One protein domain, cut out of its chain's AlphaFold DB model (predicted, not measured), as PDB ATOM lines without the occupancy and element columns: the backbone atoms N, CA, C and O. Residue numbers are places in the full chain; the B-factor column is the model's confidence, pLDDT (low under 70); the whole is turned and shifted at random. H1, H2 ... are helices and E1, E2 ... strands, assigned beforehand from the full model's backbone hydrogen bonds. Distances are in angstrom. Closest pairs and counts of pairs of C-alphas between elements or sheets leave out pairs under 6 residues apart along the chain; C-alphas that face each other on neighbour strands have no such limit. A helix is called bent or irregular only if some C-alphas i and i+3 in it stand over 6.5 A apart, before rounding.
ATOM      1  N   HIS A 133       3.416 -33.230 -13.290       93.44
ATOM      2  CA  HIS A 133       3.639 -32.410 -14.478       93.44
ATOM      3  C   HIS A 133       4.701 -31.341 -14.171       93.44
ATOM      4  O   HIS A 133       4.595 -30.630 -13.169       93.44
ATOM      5  N   LEU A 134       5.695 -31.150 -15.044       93.88
ATOM      6  CA  LEU A 134       6.794 -30.205 -14.795       93.88
ATOM      7  C   LEU A 134       6.309 -28.769 -14.537       93.88
ATOM      8  O   LEU A 134       6.727 -28.163 -13.560       93.88
ATOM      9  N   ALA A 135       5.358 -28.256 -15.322       92.25
ATOM     10  CA  ALA A 135       4.719 -26.948 -15.079       92.25
ATOM     11  C   ALA A 135       3.954 -26.822 -13.739       92.25
ATOM     12  O   ALA A 135       3.650 -25.715 -13.282       92.25
ATOM     13  N   ASP A 136       3.614 -27.940 -13.095       91.69
ATOM     14  CA  ASP A 136       2.989 -27.939 -11.773       91.69
ATOM     15  C   ASP A 136       4.019 -28.016 -10.644       91.69
ATOM     16  O   ASP A 136       3.781 -27.470  -9.567       91.69
ATOM     17  N   LYS A 137       5.178 -28.618 -10.924       91.38
ATOM     18  CA  LYS A 137       6.302 -28.801 -10.000       91.38
ATOM     19  C   LYS A 137       7.274 -27.617  -9.985       91.38
ATOM     20  O   LYS A 137       7.755 -27.246  -8.918       91.38
ATOM     21  N   ILE A 138       7.524 -27.006 -11.141       94.19
ATOM     22  CA  ILE A 138       8.471 -25.906 -11.352       94.19
ATOM     23  C   ILE A 138       7.657 -24.640 -11.628       94.19
ATOM     24  O   ILE A 138       7.110 -24.457 -12.713       94.19
ATOM     25  N   LYS A 139       7.521 -23.793 -10.607       90.62
ATOM     26  CA  LYS A 139       6.757 -22.538 -10.658       90.62
ATOM     27  C   LYS A 139       7.649 -21.337 -10.944       90.62
ATOM     28  O   LYS A 139       7.261 -20.484 -11.736       90.62
ATOM     29  N   SER A 140       8.834 -21.288 -10.340       93.75
ATOM     30  CA  SER A 140       9.851 -20.303 -10.699       93.75
ATOM     31  C   SER A 140      10.637 -20.825 -11.892       93.75
ATOM     32  O   SER A 140      11.457 -21.735 -11.750       93.75
ATOM     33  N   ILE A 141      10.320 -20.281 -13.067       95.50
ATOM     34  CA  ILE A 141      10.993 -20.607 -14.330       95.50
ATOM     35  C   ILE A 141      12.190 -19.701 -14.605       95.50
ATOM     36  O   ILE A 141      13.061 -20.077 -15.377       95.50
ATOM     37  N   ASP A 142      12.246 -18.531 -13.973       95.62
ATOM     38  CA  ASP A 142      13.432 -17.681 -13.965       95.62
ATOM     39  C   ASP A 142      14.311 -18.093 -12.781       95.62
ATOM     40  O   ASP A 142      13.865 -18.081 -11.629       95.62
ATOM     41  N   LEU A 143      15.533 -18.531 -13.077       92.62
ATOM     42  CA  LEU A 143      16.518 -18.955 -12.085       92.62
ATOM     43  C   LEU A 143      17.502 -17.832 -11.728       92.62
ATOM     44  O   LEU A 143      18.349 -18.021 -10.853       92.62
ATOM     45  N   GLY A 144      17.417 -16.678 -12.399       91.75
ATOM     46  CA  GLY A 144      18.325 -15.556 -12.214       91.75
ATOM     47  C   GLY A 144      19.730 -15.830 -12.758       91.75
ATOM     48  O   GLY A 144      19.914 -16.154 -13.932       91.75
ATOM     49  N   VAL A 145      20.744 -15.633 -11.915       90.94
ATOM     50  CA  VAL A 145      22.156 -15.810 -12.282       90.94
ATOM     51  C   VAL A 145      22.654 -17.151 -11.753       90.94
ATOM     52  O   VAL A 145      22.567 -17.403 -10.552       90.94
ATOM     53  N   ILE A 146      23.221 -17.975 -12.633       91.25
ATOM     54  CA  ILE A 146      23.866 -19.244 -12.280       91.25
ATOM     55  C   ILE A 146      25.351 -19.231 -12.659       91.25
ATOM     56  O   ILE A 146      25.777 -18.518 -13.570       91.25
ATOM     57  N   ASP A 147      26.150 -20.033 -11.957       89.25
ATOM     58  CA  ASP A 147      27.609 -20.035 -12.120       89.25
ATOM     59  C   ASP A 147      28.068 -20.759 -13.405       89.25
ATOM     60  O   ASP A 147      29.116 -20.437 -13.969       89.25
ATOM     61  N   ASP A 148      27.300 -21.745 -13.881       91.00
ATOM     62  CA  ASP A 148      27.489 -22.409 -15.174       91.00
ATOM     63  C   ASP A 148      26.183 -23.037 -15.687       91.00
ATOM     64  O   ASP A 148      25.213 -23.160 -14.943       91.00
ATOM     65  N   ALA A 149      26.179 -23.463 -16.953       93.19
ATOM     66  CA  ALA A 149      25.038 -24.115 -17.597       93.19
ATOM     67  C   ALA A 149      25.137 -25.655 -17.655       93.19
ATOM     68  O   ALA A 149      24.493 -26.286 -18.495       93.19
ATOM     69  N   ARG A 150      25.957 -26.298 -16.810       94.44
ATOM     70  CA  ARG A 150      26.015 -27.769 -16.757       94.44
ATOM     71  C   ARG A 150      24.727 -28.323 -16.128       94.44
ATOM     72  O   ARG A 150      24.185 -27.710 -15.203       94.44
ATOM     73  N   PRO A 151      24.250 -29.510 -16.551       94.75
ATOM     74  CA  PRO A 151      22.981 -30.077 -16.090       94.75
ATOM     75  C   PRO A 151      22.808 -30.164 -14.568       94.75
ATOM     76  O   PRO A 151      21.726 -29.859 -14.075       94.75
ATOM     77  N   LYS A 152      23.854 -30.520 -13.807       94.00
ATOM     78  CA  LYS A 152      23.767 -30.584 -12.335       94.00
ATOM     79  C   LYS A 152      23.518 -29.208 -11.711       94.00
ATOM     80  O   LYS A 152      22.698 -29.090 -10.806       94.00
ATOM     81  N   THR A 153      24.195 -28.171 -12.206       93.56
ATOM     82  CA  THR A 153      24.039 -26.789 -11.727       93.56
ATOM     83  C   THR A 153      22.636 -26.278 -12.011       93.56
ATOM     84  O   THR A 153      21.976 -25.764 -11.112       93.56
ATOM     85  N   ILE A 154      22.152 -26.489 -13.239       94.88
ATOM     86  CA  ILE A 154      20.791 -26.129 -13.644       94.88
ATOM     87  C   ILE A 154      19.767 -26.842 -12.750       94.88
ATOM     88  O   ILE A 154      18.863 -26.202 -12.222       94.88
ATOM     89  N   LEU A 155      19.929 -28.149 -12.526       94.38
ATOM     90  CA  LEU A 155      19.012 -28.942 -11.709       94.38
ATOM     91  C   LEU A 155      18.927 -28.428 -10.268       94.38
ATOM     92  O   LEU A 155      17.827 -28.227  -9.752       94.38
ATOM     93  N   ILE A 156      20.067 -28.169  -9.626       91.69
ATOM     94  CA  ILE A 156      20.085 -27.639  -8.258       91.69
ATOM     95  C   ILE A 156      19.546 -26.203  -8.205       91.69
ATOM     96  O   ILE A 156      18.804 -25.871  -7.281       91.69
ATOM     97  N   ALA A 157      19.825 -25.371  -9.212       92.12
ATOM     98  CA  ALA A 157      19.244 -24.032  -9.308       92.12
ATOM     99  C   ALA A 157      17.708 -24.076  -9.412       92.12
ATOM    100  O   ALA A 157      17.031 -23.279  -8.758       92.12
ATOM    101  N   ILE A 158      17.145 -25.033 -10.160       94.69
ATOM    102  CA  ILE A 158      15.694 -25.264 -10.211       94.69
ATOM    103  C   ILE A 158      15.165 -25.632  -8.827       94.69
ATOM    104  O   ILE A 158      14.191 -25.027  -8.387       94.69
ATOM    105  N   VAL A 159      15.805 -26.584  -8.139       92.69
ATOM    106  CA  VAL A 159      15.383 -27.037  -6.803       92.69
ATOM    107  C   VAL A 159      15.412 -25.890  -5.790       92.69
ATOM    108  O   VAL A 159      14.470 -25.740  -5.016       92.69
ATOM    109  N   PHE A 160      16.432 -25.031  -5.813       88.50
ATOM    110  CA  PHE A 160      16.505 -23.886  -4.901       88.50
ATOM    111  C   PHE A 160      15.464 -22.806  -5.188       88.50
ATOM    112  O   PHE A 160      14.861 -22.283  -4.252       88.50
ATOM    113  N   ASN A 161      15.191 -22.514  -6.461       91.44
ATOM    114  CA  ASN A 161      14.128 -21.578  -6.840       91.44
ATOM    115  C   ASN A 161      12.716 -22.168  -6.648       91.44
ATOM    116  O   ASN A 161      11.718 -21.452  -6.718       91.44
ATOM    117  N   ASN A 162      12.616 -23.473  -6.394       92.31
ATOM    118  CA  ASN A 162      11.373 -24.213  -6.214       92.31
ATOM    119  C   ASN A 162      11.497 -25.126  -4.991       92.31
ATOM    120  O   ASN A 162      11.489 -26.348  -5.128       92.31
ATOM    121  N   MET A 163      11.626 -24.538  -3.795       87.38
ATOM    122  CA  MET A 163      11.976 -25.246  -2.550       87.38
ATOM    123  C   MET A 163      11.101 -26.471  -2.228       87.38
ATOM    124  O   MET A 163      11.561 -27.386  -1.551       87.38
ATOM    125  N   GLN A 164       9.865 -26.534  -2.731       86.44
ATOM    126  CA  GLN A 164       9.013 -27.724  -2.639       86.44
ATOM    127  C   GLN A 164       9.641 -28.983  -3.268       86.44
ATOM    128  O   GLN A 164       9.272 -30.094  -2.907       86.44
ATOM    129  N   LEU A 165      10.592 -28.827  -4.192       90.50
ATOM    130  CA  LEU A 165      11.316 -29.924  -4.832       90.50
ATOM    131  C   LEU A 165      12.444 -30.484  -3.966       90.50
ATOM    132  O   LEU A 165      12.947 -31.558  -4.275       90.50
ATOM    133  N   ILE A 166      12.831 -29.816  -2.871       88.00
ATOM    134  CA  ILE A 166      13.895 -30.301  -1.976       88.00
ATOM    135  C   ILE A 166      13.531 -31.676  -1.399       88.00
ATOM    136  O   ILE A 166      14.384 -32.558  -1.331       88.00
ATOM    137  N   SER A 167      12.258 -31.906  -1.053       87.75
ATOM    138  CA  SER A 167      11.791 -33.219  -0.578       87.75
ATOM    139  C   SER A 167      11.821 -34.311  -1.652       87.75
ATOM    140  O   SER A 167      11.723 -35.490  -1.329       87.75
ATOM    141  N   GLU A 168      11.949 -33.932  -2.922       88.75
ATOM    142  CA  GLU A 168      11.999 -34.825  -4.080       88.75
ATOM    143  C   GLU A 168      13.370 -34.777  -4.774       88.75
ATOM    144  O   GLU A 168      13.495 -35.280  -5.889       88.75
ATOM    145  N   LEU A 169      14.402 -34.212  -4.124       90.44
ATOM    146  CA  LEU A 169      15.722 -33.962  -4.714       90.44
ATOM    147  C   LEU A 169      16.302 -35.201  -5.403       90.44
ATOM    148  O   LEU A 169      16.726 -35.115  -6.552       90.44
ATOM    149  N   ASP A 170      16.280 -36.351  -4.725       91.19
ATOM    150  CA  ASP A 170      16.794 -37.608  -5.275       91.19
ATOM    151  C   ASP A 170      16.007 -38.051  -6.509       91.19
ATOM    152  O   ASP A 170      16.592 -38.320  -7.553       91.19
ATOM    153  N   LYS A 171      14.672 -38.059  -6.411       91.56
ATOM    154  CA  LYS A 171      13.780 -38.447  -7.512       91.56
ATOM    155  C   LYS A 171      13.964 -37.519  -8.716       91.56
ATOM    156  O   LYS A 171      13.996 -37.973  -9.855       91.56
ATOM    157  N   PHE A 172      14.055 -36.214  -8.472       92.56
ATOM    158  CA  PHE A 172      14.243 -35.202  -9.507       92.56
ATOM    159  C   PHE A 172      15.627 -35.336 -10.161       92.56
ATOM    160  O   PHE A 172      15.732 -35.380 -11.383       92.56
ATOM    161  N   GLY A 173      16.678 -35.498  -9.354       93.00
ATOM    162  CA  GLY A 173      18.040 -35.783  -9.803       93.00
ATOM    163  C   GLY A 173      18.135 -37.015 -10.697       93.00
ATOM    164  O   GLY A 173      18.642 -36.934 -11.816       93.00
ATOM    165  N   GLU A 174      17.608 -38.141 -10.221       93.81
ATOM    166  CA  GLU A 174      17.625 -39.422 -10.932       93.81
ATOM    167  C   GLU A 174      16.866 -39.361 -12.254       93.81
ATOM    168  O   GLU A 174      17.343 -39.884 -13.257       93.81
ATOM    169  N   PHE A 175      15.724 -38.672 -12.283       93.06
ATOM    170  CA  PHE A 175      14.925 -38.547 -13.496       93.06
ATOM    171  C   PHE A 175      15.643 -37.761 -14.610       93.06
ATOM    172  O   PHE A 175      15.556 -38.111 -15.788       93.06
ATOM    173  N   PHE A 176      16.347 -36.681 -14.261       93.94
ATOM    174  CA  PHE A 176      16.975 -35.806 -15.255       93.94
ATOM    175  C   PHE A 176      18.411 -36.194 -15.615       93.94
ATOM    176  O   PHE A 176      18.831 -35.953 -16.747       93.94
ATOM    177  N   ILE A 177      19.160 -36.775 -14.677       93.44
ATOM    178  CA  ILE A 177      20.575 -37.123 -14.862       93.44
ATOM    179  C   ILE A 177      20.773 -38.635 -15.019       93.44
ATOM    180  O   ILE A 177      21.573 -39.062 -15.851       93.44
ATOM    181  N   GLY A 178      20.048 -39.440 -14.242       93.12
ATOM    182  CA  GLY A 178      20.189 -40.893 -14.164       93.12
ATOM    183  C   GLY A 178      20.493 -41.386 -12.749       93.12
ATOM    184  O   GLY A 178      20.692 -40.601 -11.820       93.12
ATOM    185  N   GLU A 179      20.549 -42.709 -12.590       93.50
ATOM    186  CA  GLU A 179      20.779 -43.384 -11.306       93.50
ATOM    187  C   GLU A 179      22.006 -42.827 -10.561       93.50
ATOM    188  O   GLU A 179      23.057 -42.588 -11.162       93.50
ATOM    189  N   GLN A 180      21.885 -42.642  -9.243       92.75
ATOM    190  CA  GLN A 180      22.918 -42.056  -8.377       92.75
ATOM    191  C   GLN A 180      24.081 -43.009  -8.083       92.75
ATOM    192  O   GLN A 180      24.345 -43.370  -6.938       92.75
ATOM    193  N   THR A 181      24.807 -43.393  -9.131       93.69
ATOM    194  CA  THR A 181      26.018 -44.214  -9.053       93.69
ATOM    195  C   THR A 181      27.264 -43.392  -9.387       93.69
ATOM    196  O   THR A 181      27.182 -42.468 -10.204       93.69
ATOM    197  N   PRO A 182      28.449 -43.762  -8.860       91.88
ATOM    198  CA  PRO A 182      29.714 -43.142  -9.257       91.88
ATOM    199  C   PRO A 182      29.921 -43.127 -10.777       91.88
ATOM    200  O   PRO A 182      30.374 -42.133 -11.329       91.88
ATOM    201  N   LYS A 183      29.507 -44.185 -11.485       93.69
ATOM    202  CA  LYS A 183      29.638 -44.278 -12.948       93.69
ATOM    203  C   LYS A 183      28.897 -43.163 -13.697       93.69
ATOM    204  O   LYS A 183      29.356 -42.735 -14.750       93.69
ATOM    205  N   ILE A 184      27.744 -42.730 -13.190       93.50
ATOM    206  CA  ILE A 184      26.905 -41.712 -13.837       93.50
ATOM    207  C   ILE A 184      27.212 -40.319 -13.283       93.50
ATOM    208  O   ILE A 184      27.234 -39.355 -14.045       93.50
ATOM    209  N   TRP A 185      27.457 -40.205 -11.977       93.62
ATOM    210  CA  TRP A 185      27.568 -38.919 -11.294       93.62
ATOM    211  C   TRP A 185      29.008 -38.441 -11.086       93.62
ATOM    212  O   TRP A 185      29.204 -37.231 -11.005       93.62
ATOM    213  N   ASN A 186      30.024 -39.307 -11.094       93.62
ATOM    214  CA  ASN A 186      31.433 -38.898 -10.971       93.62
ATOM    215  C   ASN A 186      32.076 -38.675 -12.344       93.62
ATOM    216  O   ASN A 186      33.106 -39.253 -12.686       93.62
ATOM    217  N   GLN A 187      31.430 -37.845 -13.156       91.62
ATOM    218  CA  GLN A 187      31.934 -37.425 -14.457       91.62
ATOM    219  C   GLN A 187      31.537 -35.978 -14.747       91.62
ATOM    220  O   GLN A 187      30.576 -35.442 -14.181       91.62
ATOM    221  N   GLN A 188      32.260 -35.368 -15.683       91.94
ATOM    222  CA  GLN A 188      31.886 -34.083 -16.256       91.94
ATOM    223  C   GLN A 188      30.681 -34.270 -17.180       91.94
ATOM    224  O   GLN A 188      30.804 -34.766 -18.298       91.94
ATOM    225  N   ILE A 189      29.505 -33.867 -16.705       90.50
ATOM    226  CA  ILE A 189      28.268 -33.923 -17.482       90.50
ATOM    227  C   ILE A 189      28.093 -32.571 -18.168       90.50
ATOM    228  O   ILE A 189      27.791 -31.574 -17.518       90.50
ATOM    229  N   SER A 190      28.293 -32.528 -19.483       88.06
ATOM    230  CA  SER A 190      28.057 -31.324 -20.290       88.06
ATOM    231  C   SER A 190      26.645 -31.269 -20.873       88.06
ATOM    232  O   SER A 190      26.147 -30.184 -21.155       88.06
ATOM    233  N   GLN A 191      25.991 -32.420 -21.040       90.06
ATOM    234  CA  GLN A 191      24.657 -32.535 -21.622       90.06
ATOM    235  C   GLN A 191      23.961 -33.819 -21.163       90.06
ATOM    236  O   GLN A 191      24.617 -34.831 -20.919       90.06
ATOM    237  N   VAL A 192      22.631 -33.777 -21.097       93.12
ATOM    238  CA  VAL A 192      21.759 -34.941 -20.879       93.12
ATOM    239  C   VAL A 192      20.515 -34.810 -21.766       93.12
ATOM    240  O   VAL A 192      20.108 -33.685 -22.057       93.12
ATOM    241  N   PRO A 193      19.872 -35.914 -22.187       90.75
ATOM    242  CA  PRO A 193      18.708 -35.849 -23.078       90.75
ATOM    243  C   PRO A 193      17.538 -35.021 -22.524       90.75
ATOM    244  O   PRO A 193      16.828 -34.362 -23.284       90.75
ATOM    245  N   ASN A 194      17.366 -35.028 -21.200       93.62
ATOM    246  CA  ASN A 194      16.214 -34.432 -20.522       93.62
ATOM    247  C   ASN A 194      16.409 -32.949 -20.153       93.62
ATOM    248  O   ASN A 194      15.456 -32.311 -19.707       93.62
ATOM    249  N   ILE A 195      17.611 -32.387 -20.343       95.62
ATOM    250  CA  ILE A 195      17.929 -30.968 -20.108       95.62
ATOM    251  C   ILE A 195      18.650 -30.435 -21.346       95.62
ATOM    252  O   ILE A 195      19.850 -30.641 -21.529       95.62
ATOM    253  N   VAL A 196      17.907 -29.736 -22.201       95.12
ATOM    254  CA  VAL A 196      18.428 -29.173 -23.449       95.12
ATOM    255  C   VAL A 196      18.720 -27.696 -23.244       95.12
ATOM    256  O   VAL A 196      17.802 -26.881 -23.230       95.12
ATOM    257  N   VAL A 197      19.996 -27.357 -23.089       94.44
ATOM    258  CA  VAL A 197      20.462 -25.971 -22.957       94.44
ATOM    259  C   VAL A 197      20.568 -25.333 -24.339       94.44
ATOM    260  O   VAL A 197      21.076 -25.956 -25.278       94.44
ATOM    261  N   ASN A 198      20.084 -24.103 -24.486       93.19
ATOM    262  CA  ASN A 198      20.221 -23.374 -25.740       93.19
ATOM    263  C   ASN A 198      21.671 -22.907 -25.983       93.19
ATOM    264  O   ASN A 198      22.535 -22.938 -25.109       93.19
ATOM    265  N   LYS A 199      21.972 -22.495 -27.220       89.69
ATOM    266  CA  LYS A 199      23.356 -22.186 -27.625       89.69
ATOM    267  C   LYS A 199      23.945 -20.965 -26.923       89.69
ATOM    268  O   LYS A 199      25.155 -20.925 -26.727       89.69
ATOM    269  N   ASP A 200      23.116 -19.978 -26.599       90.94
ATOM    270  CA  ASP A 200      23.547 -18.751 -25.925       90.94
ATOM    271  C   ASP A 200      23.557 -18.874 -24.390       90.94
ATOM    272  O   ASP A 200      23.977 -17.939 -23.715       90.94
ATOM    273  N   GLN A 201      23.168 -20.040 -23.853       90.81
ATOM    274  CA  GLN A 201      23.130 -20.349 -22.422       90.81
ATOM    275  C   GLN A 201      22.274 -19.369 -21.611       90.81
ATOM    276  O   GLN A 201      22.619 -19.009 -20.485       90.81
ATOM    277  N   THR A 202      21.158 -18.933 -22.187       92.62
ATOM    278  CA  THR A 202      20.160 -18.101 -21.500       92.62
ATOM    279  C   THR A 202      18.899 -18.872 -21.123       92.62
ATOM    280  O   THR A 202      18.078 -18.404 -20.332       92.62
ATOM    281  N   GLU A 203      18.730 -20.071 -21.673       94.75
ATOM    282  CA  GLU A 203      17.560 -20.892 -21.413       94.75
ATOM    283  C   GLU A 203      17.901 -22.385 -21.461       94.75
ATOM    284  O   GLU A 203      18.848 -22.833 -22.119       94.75
ATOM    285  N   ALA A 204      17.089 -23.183 -20.776       96.25
ATOM    286  CA  ALA A 204      17.097 -24.624 -20.946       96.25
ATOM    287  C   ALA A 204      15.672 -25.163 -20.991       96.25
ATOM    288  O   ALA A 204      14.772 -24.675 -20.309       96.25
ATOM    289  N   ILE A 205      15.473 -26.205 -21.788       96.38
ATOM    290  CA  ILE A 205      14.204 -26.916 -21.878       96.38
ATOM    291  C   ILE A 205      14.354 -28.237 -21.138       96.38
ATOM    292  O   ILE A 205      15.148 -29.094 -21.535       96.38
ATOM    293  N   LEU A 206      13.558 -28.407 -20.088       96.06
ATOM    294  CA  LEU A 206      13.399 -29.681 -19.404       96.06
ATOM    295  C   LEU A 206      12.333 -30.490 -20.132       96.06
ATOM    296  O   LEU A 206      11.213 -30.015 -20.343       96.06
ATOM    297  N   LYS A 207      12.688 -31.714 -20.521       93.56
ATOM    298  CA  LYS A 207      11.813 -32.624 -21.264       93.56
ATOM    299  C   LYS A 207      11.781 -33.976 -20.574       93.56
ATOM    300  O   LYS A 207      12.822 -34.512 -20.218       93.56
ATOM    301  N   THR A 208      10.589 -34.536 -20.433       91.06
ATOM    302  CA  THR A 208      10.390 -35.879 -19.867       91.06
ATOM    303  C   THR A 208      10.258 -36.964 -20.937       91.06
ATOM    304  O   THR A 208      10.207 -38.143 -20.610       91.06
ATOM    305  N   GLY A 209      10.134 -36.574 -22.212       85.44
ATOM    306  CA  GLY A 209       9.804 -37.482 -23.316       85.44
ATOM    307  C   GLY A 209       8.325 -37.877 -23.387       85.44
ATOM    308  O   GLY A 209       7.946 -38.640 -24.274       85.44
ATOM    309  N   LYS A 210       7.482 -37.354 -22.486       86.12
ATOM    310  CA  LYS A 210       6.052 -37.659 -22.425       86.12
ATOM    311  C   LYS A 210       5.241 -36.419 -22.087       86.12
ATOM    312  O   LYS A 210       5.325 -35.942 -20.964       86.12
ATOM    313  N   ASP A 211       4.430 -35.936 -23.022       83.75
ATOM    314  CA  ASP A 211       3.669 -34.691 -22.835       83.75
ATOM    315  C   ASP A 211       2.430 -34.854 -21.944       83.75
ATOM    316  O   ASP A 211       2.040 -33.916 -21.257       83.75
ATOM    317  N   HIS A 212       1.817 -36.040 -21.935       83.88
ATOM    318  CA  HIS A 212       0.598 -36.338 -21.181       83.88
ATOM    319  C   HIS A 212       0.619 -37.767 -20.641       83.88
ATOM    320  O   HIS A 212       1.214 -38.663 -21.241       83.88
ATOM    321  N   TRP A 213      -0.053 -37.982 -19.513       84.25
ATOM    322  CA  TRP A 213      -0.324 -39.317 -18.990       84.25
ATOM    323  C   TRP A 213      -1.621 -39.904 -19.539       84.25
ATOM    324  O   TRP A 213      -2.552 -39.198 -19.919       84.25
ATOM    325  N   SER A 214      -1.647 -41.229 -19.561       75.31
ATOM    326  CA  SER A 214      -2.749 -42.096 -19.955       75.31
ATOM    327  C   SER A 214      -3.140 -43.015 -18.797       75.31
ATOM    328  O   SER A 214      -2.439 -43.109 -17.792       75.31
ATOM    329  N   GLU A 215      -4.237 -43.746 -18.962       69.12
ATOM    330  CA  GLU A 215      -4.739 -44.723 -17.985       69.12
ATOM    331  C   GLU A 215      -3.761 -45.868 -17.662       69.12
ATOM    332  O   GLU A 215      -3.881 -46.506 -16.621       69.12
ATOM    333  N   HIS A 216      -2.760 -46.109 -18.513       75.06
ATOM    334  CA  HIS A 216      -1.720 -47.116 -18.277       75.06
ATOM    335  C   HIS A 216      -0.502 -46.575 -17.518       75.06
ATOM    336  O   HIS A 216       0.399 -47.342 -17.176       75.06
ATOM    337  N   ASP A 217      -0.456 -45.268 -17.269       79.00
ATOM    338  CA  ASP A 217       0.648 -44.635 -16.564       79.00
ATOM    339  C   ASP A 217       0.472 -44.684 -15.056       79.00
ATOM    340  O   ASP A 217      -0.634 -44.580 -14.525       79.00
ATOM    341  N   ASP A 218       1.600 -44.788 -14.358       73.25
ATOM    342  CA  ASP A 218       1.631 -44.671 -12.909       73.25
ATOM    343  C   ASP A 218       2.010 -43.236 -12.512       73.25
ATOM    344  O   ASP A 218       3.194 -42.874 -12.543       73.25
ATOM    345  N   PRO A 219       1.033 -42.416 -12.086       70.62
ATOM    346  CA  PRO A 219       1.259 -41.018 -11.764       70.62
ATOM    347  C   PRO A 219       2.157 -40.805 -10.535       70.62
ATOM    348  O   PRO A 219       2.506 -39.677 -10.193       70.62
ATOM    349  N   THR A 220       2.534 -41.869  -9.826       71.00
ATOM    350  CA  THR A 220       3.411 -41.778  -8.654       71.00
ATOM    351  C   THR A 220       4.893 -41.916  -9.007       71.00
ATOM    352  O   THR A 220       5.749 -41.441  -8.251       71.00
ATOM    353  N   LYS A 221       5.208 -42.504 -10.169       74.88
ATOM    354  CA  LYS A 221       6.572 -42.917 -10.519       74.88
ATOM    355  C   LYS A 221       7.379 -41.811 -11.175       74.88
ATOM    356  O   LYS A 221       8.373 -41.387 -10.598       74.88
ATOM    357  N   ASP A 222       6.898 -41.272 -12.288       86.06
ATOM    358  CA  ASP A 222       7.711 -40.405 -13.146       86.06
ATOM    359  C   ASP A 222       7.221 -38.956 -13.173       86.06
ATOM    360  O   ASP A 222       6.200 -38.619 -12.568       86.06
ATOM    361  N   TYR A 223       7.980 -38.083 -13.835       92.12
ATOM    362  CA  TYR A 223       7.524 -36.750 -14.226       92.12
ATOM    363  C   TYR A 223       7.042 -36.767 -15.673       92.12
ATOM    364  O   TYR A 223       7.441 -37.621 -16.467       92.12
ATOM    365  N   TYR A 224       6.211 -35.794 -16.041       93.38
ATOM    366  CA  TYR A 224       5.776 -35.630 -17.427       93.38
ATOM    367  C   TYR A 224       5.620 -34.155 -17.832       93.38
ATOM    368  O   TYR A 224       5.672 -33.249 -16.997       93.38
ATOM    369  N   GLY A 225       5.469 -33.911 -19.128       93.06
ATOM    370  CA  GLY A 225       5.411 -32.598 -19.752       93.06
ATOM    371  C   GLY A 225       6.781 -32.033 -20.133       93.06
ATOM    372  O   GLY A 225       7.818 -32.695 -20.128       93.06
ATOM    373  N   SER A 226       6.786 -30.750 -20.461       95.00
ATOM    374  CA  SER A 226       8.008 -29.981 -20.662       95.00
ATOM    375  C   SER A 226       7.876 -28.612 -20.014       95.00
ATOM    376  O   SER A 226       6.767 -28.127 -19.768       95.00
ATOM    377  N   ILE A 227       9.011 -28.004 -19.690       96.19
ATOM    378  CA  ILE A 227       9.056 -26.624 -19.219       96.19
ATOM    379  C   ILE A 227      10.333 -25.955 -19.711       96.19
ATOM    380  O   ILE A 227      11.393 -26.578 -19.760       96.19
ATOM    381  N   THR A 228      10.217 -24.685 -20.084       96.94
ATOM    382  CA  THR A 228      11.372 -23.844 -20.408       96.94
ATOM    383  C   THR A 228      11.712 -23.013 -19.184       96.94
ATOM    384  O   THR A 228      10.821 -22.432 -18.565       96.94
ATOM    385  N   ILE A 229      12.990 -22.995 -18.834       96.88
ATOM    386  CA  ILE A 229      13.554 -22.178 -17.766       96.88
ATOM    387  C   ILE A 229      14.516 -21.154 -18.358       96.88
ATOM    388  O   ILE A 229      15.163 -21.416 -19.372       96.88
ATOM    389  N   HIS A 230      14.625 -20.011 -17.697       97.38
ATOM    390  CA  HIS A 230      15.449 -18.881 -18.102       97.38
ATOM    391  C   HIS A 230      16.507 -18.604 -17.039       97.38
ATOM    392  O   HIS A 230      16.260 -18.763 -15.841       97.38
ATOM    393  N   PHE A 231      17.697 -18.214 -17.479       95.75
ATOM    394  CA  PHE A 231      18.804 -17.850 -16.605       95.75
ATOM    395  C   PHE A 231      19.830 -16.997 -17.349       95.75
ATOM    396  O   PHE A 231      19.780 -16.800 -18.558       95.75
ATOM    397  N   SER A 232      20.807 -16.502 -16.605       94.44
ATOM    398  CA  SER A 232      22.034 -15.938 -17.151       94.44
ATOM    399  C   SER A 232      23.230 -16.624 -16.511       94.44
ATOM    400  O   SER A 232      23.227 -16.907 -15.312       94.44
ATOM    401  N   VAL A 233      24.258 -16.902 -17.306       93.31
ATOM    402  CA  VAL A 233      25.486 -17.515 -16.799       93.31
ATOM    403  C   VAL A 233      26.488 -16.428 -16.437       93.31
ATOM    404  O   VAL A 233      26.877 -15.614 -17.276       93.31
ATOM    405  N   LYS A 234      26.949 -16.441 -15.186       91.06
ATOM    406  CA  LYS A 234      28.066 -15.615 -14.727       91.06
ATOM    407  C   LYS A 234      29.075 -16.486 -14.000       91.06
ATOM    408  O   LYS A 234      29.013 -16.644 -12.785       91.06
ATOM    409  N   THR A 235      30.034 -17.010 -14.752       87.88
ATOM    410  CA  THR A 235      31.071 -17.866 -14.183       87.88
ATOM    411  C   THR A 235      31.985 -17.072 -13.244       87.88
ATOM    412  O   THR A 235      32.582 -16.078 -13.667       87.88
ATOM    413  N   PRO A 236      32.106 -17.484 -11.972       85.88
ATOM    414  CA  PRO A 236      33.022 -16.868 -11.026       85.88
ATOM    415  C   PRO A 236      34.476 -17.070 -11.454       85.88
ATOM    416  O   PRO A 236      34.831 -18.091 -12.049       85.88
TER     417      PRO A 236
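AT A GLANCE: This is residues 133 to 236 of the 319 residues of an uncharacterized protein of Spiroplasma poulsonii (UniProt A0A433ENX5). A twisted sheet of four strands has a helical hairpin over one face: H2 packs on the sheet and H3 packs on H2. Short H1 sits near the beginning of E4, H4 lies out in the stretch between H3 and E2, and the long link from E3 to E4 loops out at one end of the longest axis, with the last printed residues at the other end. The printed part has 104 residues, with four named helices and four named strands in the order H1 E1 H2 H3 H4 E2 E3 E4; the sheet, in the order E1 E4 E3 E2, is mixed, and the class is mixed, helices and strands. The whole is compact, with a radius of gyration of the C-alphas of 13.5 A, and only just elongated, with spans of 47 by 31 by 26 A.

HOW THE PARTS SIT: E4, residues 226 to 233, and E3, residues 203 to 207, are inner strands and antiparallel at 152 degrees, with N 206 and O 227 2.9 A apart, within hydrogen-bond range. E2, residues 195 to 197, is an edge strand antiparallel to E3 at 156 degrees, with N 205 and O 196 at 2.8 A. E2, E3 and E4 form a meander, each strand the antiparallel neighbour of the one before. The other edge strand, E1, residues 142 to 146, is parallel to E4 at 37 degrees, with N 232 and O 144 at 2.8 A. The pairing is staggered: E4 pairs with E3 over residues 226 to 230 and with E1 over 230 to 233. From edge to edge the strands' lines turn by 70 degrees. H2, residues 151 to 161, is on one face of the sheet, giving two layers, helix and sheet; its closest C-alphas to E1 are those of Asn 161 and Leu 143, 6.3 A apart. H3, residues 163 to 177, touches H2 in a helical hairpin, at a shallow tilt of 16 degrees, opposite ways; their closest C-alphas, of Leu 165 and Val 159, are 5.4 A apart. H3 is not on the sheet, but only just, with 4 pairs of C-alphas within 10 A. H1, residues 134 to 137, only grazes the sheet; its closest C-alpha to E4 is that of Leu 134, 6.0 A from that of Ser 226. H4, residues 182 to 185, is apart from H2 and close but not clearly touching H3, the closest C-alphas, of Ile 184 and Ile 177, being 7.9 A apart. Every O i to N i+4 pair is within hydrogen-bond range in H2, and 7 of 11 are in H3; H1 and H4 are too short for such a pair.

IN THESE COORDINATES: E4 is 21.8 A long from first to last C-alpha; C-alpha 226 is at (8.008, -29.981, -20.662), and C-alpha 233 is at (25.486, -17.515, -16.799). E3 is 13.1 A long, E1 10.7 A and E2 6.3 A. H3 is 19.1 A long and irregular, with C-alphas 167 and 170 8.1 A apart; H2 is 15.4 A long. H1 begins at C-alpha 134, (6.794, -30.205, -14.795), and is 5.0 A long; H4 is 5.2 A long.

THE WHOLE: The two C-alphas farthest apart, of Glu 215 and Pro 236, are separated by 47.4 A. The printed part has no cut. The link from E3 to E4, residues 208 to 225, is long. The mean pLDDT of the printed part is 90.7, and residue 215 is under 70.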